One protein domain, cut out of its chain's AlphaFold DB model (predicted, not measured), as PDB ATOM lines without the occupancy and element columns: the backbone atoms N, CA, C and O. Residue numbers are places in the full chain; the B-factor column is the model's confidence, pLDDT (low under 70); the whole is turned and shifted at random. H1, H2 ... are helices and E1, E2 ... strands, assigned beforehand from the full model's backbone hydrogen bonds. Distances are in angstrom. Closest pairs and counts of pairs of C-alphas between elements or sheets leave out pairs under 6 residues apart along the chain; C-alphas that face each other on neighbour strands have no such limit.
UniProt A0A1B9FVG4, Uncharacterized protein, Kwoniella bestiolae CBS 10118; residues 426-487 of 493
ATOM      1  N   THR A 426     -35.190  20.663 119.446       54.94
ATOM      2  CA  THR A 426     -34.644  19.381 119.909       54.94
ATOM      3  C   THR A 426     -33.391  19.054 119.125       54.94
ATOM      4  O   THR A 426     -33.447  18.779 117.928       54.94
ATOM      5  N   LEU A 427     -32.258  19.037 119.823       62.22
ATOM      6  CA  LEU A 427     -30.981  18.641 119.253       62.22
ATOM      7  C   LEU A 427     -30.858  17.120 119.315       62.22
ATOM      8  O   LEU A 427     -30.839  16.522 120.394       62.22
ATOM      9  N   TRP A 428     -30.740  16.501 118.147       68.50
ATOM     10  CA  TRP A 428     -30.410  15.088 118.007       68.50
ATOM     11  C   TRP A 428     -28.911  14.962 117.772       68.50
ATOM     12  O   TRP A 428     -28.363  15.579 116.860       68.50
ATOM     13  N   THR A 429     -28.238  14.176 118.606       63.78
ATOM     14  CA  THR A 429     -26.793  13.941 118.512       63.78
ATOM     15  C   THR A 429     -26.510  12.454 118.603       63.78
ATOM     16  O   THR A 429     -27.149  11.743 119.372       63.78
ATOM     17  N   VAL A 430     -25.561  11.961 117.813       62.00
ATOM     18  CA  VAL A 430     -25.071  10.587 117.951       62.00
ATOM     19  C   VAL A 430     -23.833  10.629 118.836       62.00
ATOM     20  O   VAL A 430     -22.878  11.329 118.510       62.00
ATOM     21  N   ASP A 431     -23.832   9.895 119.951       66.31
ATOM     22  CA  ASP A 431     -22.621   9.737 120.760       66.31
ATOM     23  C   ASP A 431     -21.585   8.940 119.947       66.31
ATOM     24  O   ASP A 431     -21.807   7.753 119.680       66.31
ATOM     25  N   PRO A 432     -20.440   9.539 119.567       57.94
ATOM     26  CA  PRO A 432     -19.448   8.880 118.725       57.94
ATOM     27  C   PRO A 432     -18.797   7.663 119.396       57.94
ATOM     28  O   PRO A 432     -18.226   6.824 118.703       57.94
ATOM     29  N   ARG A 433     -18.851   7.546 120.731       65.88
ATOM     30  CA  ARG A 433     -18.262   6.408 121.453       65.88
ATOM     31  C   ARG A 433     -19.203   5.219 121.530       65.88
ATOM     32  O   ARG A 433     -18.744   4.084 121.430       65.88
ATOM     33  N   SER A 434     -20.491   5.467 121.753       68.12
ATOM     34  CA  SER A 434     -21.468   4.400 121.969       68.12
ATOM     35  C   SER A 434     -22.379   4.137 120.770       68.12
ATOM     36  O   SER A 434     -23.145   3.180 120.820       68.12
ATOM     37  N   GLY A 435     -22.370   4.997 119.745       62.09
ATOM     38  CA  GLY A 435     -23.315   4.950 118.621       62.09
ATOM     39  C   GLY A 435     -24.772   5.197 119.029       62.09
ATOM     40  O   GLY A 435     -25.693   4.892 118.274       62.09
ATOM     41  N   LYS A 436     -25.005   5.712 120.244       65.06
ATOM     42  CA  LYS A 436     -26.358   5.932 120.771       65.06
ATOM     43  C   LYS A 436     -26.907   7.243 120.234       65.06
ATOM     44  O   LYS A 436     -26.179   8.233 120.177       65.06
ATOM     45  N   LEU A 437     -28.194   7.254 119.903       61.53
ATOM     46  CA  LEU A 437     -28.907   8.486 119.609       61.53
ATOM     47  C   LEU A 437     -29.271   9.164 120.934       61.53
ATOM     48  O   LEU A 437     -29.920   8.566 121.791       61.53
ATOM     49  N   LEU A 438     -28.832  10.404 121.105       70.44
ATOM     50  CA  LEU A 438     -29.139  11.259 122.242       70.44
ATOM     51  C   LEU A 438     -30.063  12.381 121.774       70.44
ATOM     52  O   LEU A 438     -29.776  13.051 120.778       70.44
ATOM     53  N   ALA A 439     -31.147  12.598 122.513       74.56
ATOM     54  CA  ALA A 439     -31.997  13.768 122.361       74.56
ATOM     55  C   ALA A 439     -31.664  14.770 123.474       74.56
ATOM     56  O   ALA A 439     -31.502  14.400 124.639       74.56
ATOM     57  N   GLN A 440     -31.550  16.044 123.120       72.94
ATOM     58  CA  GLN A 440     -31.449  17.137 124.080       72.94
ATOM     59  C   GLN A 440     -32.532  18.158 123.780       72.94
ATOM     60  O   GLN A 440     -32.634  18.674 122.666       72.94
ATOM     61  N   TYR A 441     -33.332  18.451 124.794       68.00
ATOM     62  CA  TYR A 441     -34.305  19.523 124.740       68.00
ATOM     63  C   TYR A 441     -33.592  20.852 124.954       68.00
ATOM     64  O   TYR A 441     -32.844  20.982 125.922       68.00
ATOM     65  N   VAL A 442     -33.815  21.832 124.081       66.94
ATOM     66  CA  VAL A 442     -33.250  23.176 124.223       66.94
ATOM     67  C   VAL A 442     -34.356  24.132 124.639       66.94
ATOM     68  O   VAL A 442     -35.266  24.436 123.872       66.94
ATOM     69  N   ASN A 443     -34.270  24.624 125.870       64.38
ATOM     70  CA  ASN A 443     -35.165  25.652 126.383       64.38
ATOM     71  C   ASN A 443     -35.007  26.961 125.583       64.38
ATOM     72  O   ASN A 443     -33.994  27.207 124.933       64.38
ATOM     73  N   SER A 444     -35.988  27.865 125.677       64.50
ATOM     74  CA  SER A 444     -35.957  29.157 124.961       64.50
ATOM     75  C   SER A 444     -34.842  30.098 125.427       64.50
ATOM     76  O   SER A 444     -34.568  31.094 124.767       64.50
ATOM     77  N   ASP A 445     -34.231  29.814 126.576       70.19
ATOM     78  CA  ASP A 445     -33.049  30.508 127.096       70.19
ATOM     79  C   ASP A 445     -31.725  29.908 126.573       70.19
ATOM     80  O   ASP A 445     -30.653  30.383 126.939       70.19
ATOM     81  N   GLY A 446     -31.792  28.884 125.714       66.38
ATOM     82  CA  GLY A 446     -30.641  28.167 125.165       66.38
ATOM     83  C   GLY A 446     -30.082  27.079 126.084       66.38
ATOM     84  O   GLY A 446     -29.144  26.387 125.692       66.38
ATOM     85  N   ASN A 447     -30.637  26.893 127.287       70.06
ATOM     86  CA  ASN A 447     -30.194  25.832 128.184       70.06
ATOM     87  C   ASN A 447     -30.672  24.470 127.683       70.06
ATOM     88  O   ASN A 447     -31.837  24.304 127.317       70.06
ATOM     89  N   THR A 448     -29.787  23.476 127.721       70.50
ATOM     90  CA  THR A 448     -30.125  22.110 127.325       70.50
ATOM     91  C   THR A 448     -30.528  21.265 128.533       70.50
ATOM     92  O   THR A 448     -29.924  21.344 129.604       70.50
ATOM     93  N   VAL A 449     -31.569  20.450 128.369       70.94
ATOM     94  CA  VAL A 449     -32.034  19.483 129.368       70.94
ATOM     95  C   VAL A 449     -31.788  18.075 128.820       70.94
ATOM     96  O   VAL A 449     -32.244  17.771 127.709       70.94
ATOM     97  N   PRO A 450     -31.078  17.199 129.562       72.62
ATOM     98  CA  PRO A 450     -30.929  15.800 129.179       72.62
ATOM     99  C   PRO A 450     -32.302  15.187 128.918       72.62
ATOM    100  O   PRO A 450     -33.182  15.291 129.765       72.62
ATOM    101  N   THR A 451     -32.503  14.597 127.741       79.62
ATOM    102  CA  THR A 451     -33.778  13.974 127.378       79.62
ATOM    103  C   THR A 451     -33.570  12.480 127.181       79.62
ATOM    104  O   THR A 451     -32.698  12.042 126.432       79.62
ATOM    105  N   TYR A 452     -34.375  11.695 127.880       79.25
ATOM    106  CA  TYR A 452     -34.318  10.242 127.925       79.25
ATOM    107  C   TYR A 452     -35.493   9.658 127.154       79.25
ATOM    108  O   TYR A 452     -36.606  10.177 127.235       79.25
ATOM    109  N   PHE A 453     -35.263   8.554 126.447       81.19
ATOM    110  CA  PHE A 453     -36.347   7.773 125.862       81.19
ATOM    111  C   PHE A 453     -36.876   6.821 126.928       81.19
ATOM    112  O   PHE A 453     -36.103   6.122 127.577       81.19
ATOM    113  N   VAL A 454     -38.185   6.780 127.115       80.19
ATOM    114  CA  VAL A 454     -38.851   5.915 128.088       80.19
ATOM    115  C   VAL A 454     -40.005   5.175 127.423       80.19
ATOM    116  O   VAL A 454     -40.662   5.699 126.524       80.19
ATOM    117  N   THR A 455     -40.244   3.942 127.856       84.25
ATOM    118  CA  THR A 455     -41.392   3.116 127.456       84.25
ATOM    119  C   THR A 455     -41.933   2.361 128.668       84.25
ATOM    120  O   THR A 455     -41.272   2.295 129.704       84.25
ATOM    121  N   GLY A 456     -43.120   1.769 128.557       83.00
ATOM    122  CA  GLY A 456     -43.763   1.020 129.641       83.00
ATOM    123  C   GLY A 456     -44.737   1.862 130.467       83.00
ATOM    124  O   GLY A 456     -44.956   3.039 130.188       83.00
ATOM    125  N   GLY A 457     -45.369   1.239 131.465       82.88
ATOM    126  CA  GLY A 457     -46.502   1.858 132.163       82.88
ATOM    127  C   GLY A 457     -47.711   1.985 131.235       82.88
ATOM    128  O   GLY A 457     -47.991   1.061 130.470       82.88
ATOM    129  N   GLU A 458     -48.390   3.132 131.252       69.56
ATOM    130  CA  GLU A 458     -49.437   3.447 130.263       69.56
ATOM    131  C   GLU A 458     -48.859   3.755 128.866       69.56
ATOM    132  O   GLU A 458     -49.562   3.672 127.862       69.56
ATOM    133  N   CYS A 459     -47.546   3.994 128.771       66.69
ATOM    134  CA  CYS A 459     -46.811   4.179 127.519       66.69
ATOM    135  C   CYS A 459     -46.201   2.869 126.982       66.69
ATOM    136  O   CYS A 459     -45.179   2.880 126.301       66.69
ATOM    137  N   SER A 460     -46.793   1.703 127.264       70.88
ATOM    138  CA  SER A 460     -46.241   0.394 126.863       70.88
ATOM    139  C   SER A 460     -46.100   0.175 125.351       70.88
ATOM    140  O   SER A 460     -45.400  -0.744 124.931       70.88
ATOM    141  N   HIS A 461     -46.758   0.997 124.532       67.25
ATOM    142  CA  HIS A 461     -46.763   0.891 123.070       67.25
ATOM    143  C   HIS A 461     -46.201   2.136 122.377       67.25
ATOM    144  O   HIS A 461     -46.411   2.328 121.182       67.25
ATOM    145  N   THR A 462     -45.539   3.030 123.111       68.56
ATOM    146  CA  THR A 462     -45.057   4.296 122.552       68.56
ATOM    147  C   THR A 462     -43.755   4.704 123.219       68.56
ATOM    148  O   THR A 462     -43.610   4.606 124.433       68.56
ATOM    149  N   ILE A 463     -42.805   5.189 122.422       74.50
ATOM    150  CA  ILE A 463     -41.591   5.804 122.956       74.50
ATOM    151  C   ILE A 463     -41.938   7.233 123.354       74.50
ATOM    152  O   ILE A 463     -42.324   8.042 122.510       74.50
ATOM    153  N   CYS A 464     -41.790   7.537 124.634       78.12
ATOM    154  CA  CYS A 464     -41.909   8.890 125.151       78.12
ATOM    155  C   CYS A 464     -40.522   9.466 125.425       78.12
ATOM    156  O   CYS A 464     -39.556   8.740 125.648       78.12
ATOM    157  N   LEU A 465     -40.429  10.788 125.406       78.44
ATOM    158  CA  LEU A 465     -39.223  11.530 125.747       78.44
ATOM    159  C   LEU A 465     -39.488  12.259 127.062       78.44
ATOM    160  O   LEU A 465     -40.525  12.902 127.214       78.44
ATOM    161  N   THR A 466     -38.572  12.153 128.017       79.69
ATOM    162  CA  THR A 466     -38.696  12.816 129.318       79.69
ATOM    163  C   THR A 466     -37.371  13.420 129.755       79.69
ATOM    164  O   THR A 466     -36.315  12.849 129.499       79.69
ATOM    165  N   GLY A 467     -37.419  14.558 130.447       79.75
ATOM    166  CA  GLY A 467     -36.254  15.112 131.142       79.75
ATOM    167  C   GLY A 467     -35.971  14.441 132.492       79.75
ATOM    168  O   GLY A 467     -34.884  14.592 133.041       79.75
ATOM    169  N   ASP A 468     -36.942  13.693 133.028       78.62
ATOM    170  CA  ASP A 468     -36.863  13.031 134.330       78.62
ATOM    171  C   ASP A 468     -37.564  11.664 134.275       78.62
ATOM    172  O   ASP A 468     -38.791  11.554 134.185       78.62
ATOM    173  N   VAL A 469     -36.762  10.599 134.302       77.88
ATOM    174  CA  VAL A 469     -37.247   9.213 134.249       77.88
ATOM    175  C   VAL A 469     -37.991   8.831 135.531       77.88
ATOM    176  O   VAL A 469     -38.920   8.028 135.474       77.88
ATOM    177  N   GLN A 470     -37.608   9.381 136.687       79.81
ATOM    178  CA  GLN A 470     -38.250   9.036 137.952       79.81
ATOM    179  C   GLN A 470     -39.626   9.690 138.053       79.81
ATOM    180  O   GLN A 470     -40.592   8.996 138.348       79.81
ATOM    181  N   ALA A 471     -39.733  10.973 137.705       74.94
ATOM    182  CA  ALA A 471     -41.026  11.651 137.637       74.94
ATOM    183  C   ALA A 471     -41.968  10.971 136.629       74.94
ATOM    184  O   ALA A 471     -43.162  10.825 136.889       74.94
ATOM    185  N   PHE A 472     -41.426  10.494 135.502       80.25
ATOM    186  CA  PHE A 472     -42.199   9.729 134.528       80.25
ATOM    187  C   PHE A 472     -42.704   8.397 135.104       80.25
ATOM    188  O   PHE A 472     -43.875   8.073 134.940       80.25
ATOM    189  N   LYS A 473     -41.861   7.640 135.819       83.94
ATOM    190  CA  LYS A 473     -42.266   6.398 136.505       83.94
ATOM    191  C   LYS A 473     -43.341   6.634 137.554       83.94
ATOM    192  O   LYS A 473     -44.295   5.866 137.626       83.94
ATOM    193  N   ASP A 474     -43.195   7.693 138.341       80.94
ATOM    194  CA  ASP A 474     -44.145   8.022 139.399       80.94
ATOM    195  C   ASP A 474     -45.546   8.297 138.826       80.94
ATOM    196  O   ASP A 474     -46.544   7.965 139.465       80.94
ATOM    197  N   ALA A 475     -45.623   8.840 137.607       78.88
ATOM    198  CA  ALA A 475     -46.884   9.185 136.964       78.88
ATOM    199  C   ALA A 475     -47.449   8.091 136.034       78.88
ATOM    200  O   ALA A 475     -48.657   7.894 135.991       78.88
ATOM    201  N   GLN A 476     -46.596   7.356 135.315       83.56
ATOM    202  CA  GLN A 476     -47.002   6.328 134.337       83.56
ATOM    203  C   GLN A 476     -46.979   4.902 134.919       83.56
ATOM    204  O   GLN A 476     -47.406   3.943 134.272       83.56
ATOM    205  N   GLY A 477     -46.482   4.754 136.148       87.38
ATOM    206  CA  GLY A 477     -46.363   3.501 136.885       87.38
ATOM    207  C   GLY A 477     -44.969   2.869 136.822       87.38
ATOM    208  O   GLY A 477     -44.183   3.094 135.902       87.38
ATOM    209  N   ASP A 478     -44.694   1.981 137.786       87.31
ATOM    210  CA  ASP A 478     -43.401   1.291 137.968       87.31
ATOM    211  C   ASP A 478     -42.944   0.452 136.757       87.31
ATOM    212  O   ASP A 478     -41.794   0.017 136.697       87.31
ATOM    213  N   GLY A 479     -43.844   0.185 135.806       84.31
ATOM    214  CA  GLY A 479     -43.526  -0.506 134.555       84.31
ATOM    215  C   GLY A 479     -42.773   0.365 133.546       84.31
ATOM    216  O   GLY A 479     -42.215  -0.175 132.588       84.31
ATOM    217  N   ALA A 480     -42.751   1.685 133.739       83.69
ATOM    218  CA  ALA A 480     -41.995   2.587 132.891       83.69
ATOM    219  C   ALA A 480     -40.486   2.428 133.119       83.69
ATOM    220  O   ALA A 480     -40.006   2.319 134.248       83.69
ATOM    221  N   HIS A 481     -39.714   2.424 132.044       86.56
ATOM    222  CA  HIS A 481     -38.268   2.284 132.084       86.56
ATOM    223  C   HIS A 481     -37.618   3.043 130.931       86.56
ATOM    224  O   HIS A 481     -38.223   3.272 129.885       86.56
ATOM    225  N   GLU A 482     -36.377   3.461 131.157       84.62
ATOM    226  CA  GLU A 482     -35.552   4.091 130.133       84.62
ATOM    227  C   GLU A 482     -35.170   3.063 129.064       84.62
ATOM    228  O   GLU A 482     -34.832   1.919 129.377       84.62
ATOM    229  N   VAL A 483     -35.211   3.485 127.805       77.00
ATOM    230  CA  VAL A 483     -34.745   2.725 126.650       77.00
ATOM    231  C   VAL A 483     -33.649   3.492 125.931       77.00
ATOM    232  O   VAL A 483     -33.613   4.720 125.917       77.00
ATOM    233  N   HIS A 484     -32.735   2.758 125.309       73.38
ATOM    234  CA  HIS A 484     -31.698   3.347 124.473       73.38
ATOM    235  C   HIS A 484     -32.035   3.100 123.006       73.38
ATOM    236  O   HIS A 484     -32.181   1.954 122.588       73.38
ATOM    237  N   VAL A 485     -32.133   4.178 122.227       62.62
ATOM    238  CA  VAL A 485     -32.332   4.101 120.777       62.62
ATOM    239  C   VAL A 485     -30.969   4.115 120.092       62.62
ATOM    240  O   VAL A 485     -30.120   4.967 120.377       62.62
ATOM    241  N   LEU A 486     -30.748   3.156 119.198       54.12
ATOM    242  CA  LEU A 486     -29.542   3.074 118.382       54.12
ATOM    243  C   LEU A 486     -29.876   3.530 116.964       54.12
ATOM    244  O   LEU A 486     -30.836   3.064 116.351       54.12
ATOM    245  N   ALA A 487     -29.082   4.470 116.462       51.31
ATOM    246  CA  ALA A 487     -29.143   4.878 115.069       51.31
ATOM    247  C   ALA A 487     -28.107   4.053 114.301       51.31
ATOM    248  O   ALA A 487     -26.907   4.193 114.535       51.31
TER     249      ALA A 487
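What this domain is: This is residues 426 to 487 of the 493 residues of an uncharacterized protein of Kwoniella bestiolae CBS 10118 (UniProt A0A1B9FVG4). One strongly twisted sheet is built along the long strand E3: the hairpin E1 and E2 extends it beside the first part of E3, while E4 and E5 pair with its later part from its two sides. The short helix H1 packs over E3 at that later part, away from E1. The printed part has 62 residues, with five named strands and one named helix: along the chain E1 to E4 come first, then H1, then E5; the class is mixed, helices and strands, and the sheet is branched, its neighbour pairs E1 and E2, E2 and E3, E3 and E4, and E3 and E5 each antiparallel. It is only just compact, close to loose, with a radius of gyration of the C-alphas of 12.4 A, and only just flat, spanning 30 by 28 by 16 A.

Where its parts are: Find C-alpha 426 at (-34.644, 19.381, 119.909); from there E1 runs through residues 426 to 430, 13.1 A. E2, residues 437 to 442, covers 16.0 A. Look next for E3, residues 448 to 456, the longest strand at 25.2 A, beginning at (-30.125, 22.110, 127.325). E4, residues 459 to 466, measures 12.0 A end to end and bends by 106 degrees at residue 462. H1, residues 469 to 476, is 10.2 A long. E5, residues 481 to 483, 6.5 A, ends at C-alpha 483, (-34.745, 2.725, 126.650).

How they stand to each other: Start at the hairpin E1 and E2, antiparallel at 153 degrees, where N 427 and O 440 are 2.9 A apart. E1 to E4 form a meander, each strand the antiparallel neighbour of the one before. On the other side of E2 from E1 you find E3, at 126 degrees, with N 449 and O 441 2.8 A apart. E3's pairing is staggered: residues 448 to 451 pair with E2, 452 to 456 with E4 and 453 to 455 with E5. E2 and E5 lie on one side of E3, E4 on the other side. Between E3 and E4, at 169 degrees, N 454 and O 464 are 2.8 A apart; between E3 and E5, at 110 degrees, N 481 and O 455 are 2.8 A apart. H1 is on the sheet, over E3, at a height over the sheet of 9.1 A, and runs slantwise to the strands, 38 degrees from E3 on the local plane. The closest C-alphas of H1 and E3 are those of Val 469 and Tyr 452, 7.0 A. Each O i to N i+4 pair in H1 is within hydrogen-bond range. E1 is apart from E4 and E5, and E2 from E5.

The domain as a whole: The two C-alphas farthest apart, those of Asp 445 and Gly 479, are 33.6 A apart. The printed part has no cut and no long link. Its mean pLDDT is 72.8; look for values under 70 at 24 residues, among them 426 to 437 and 485 to 487.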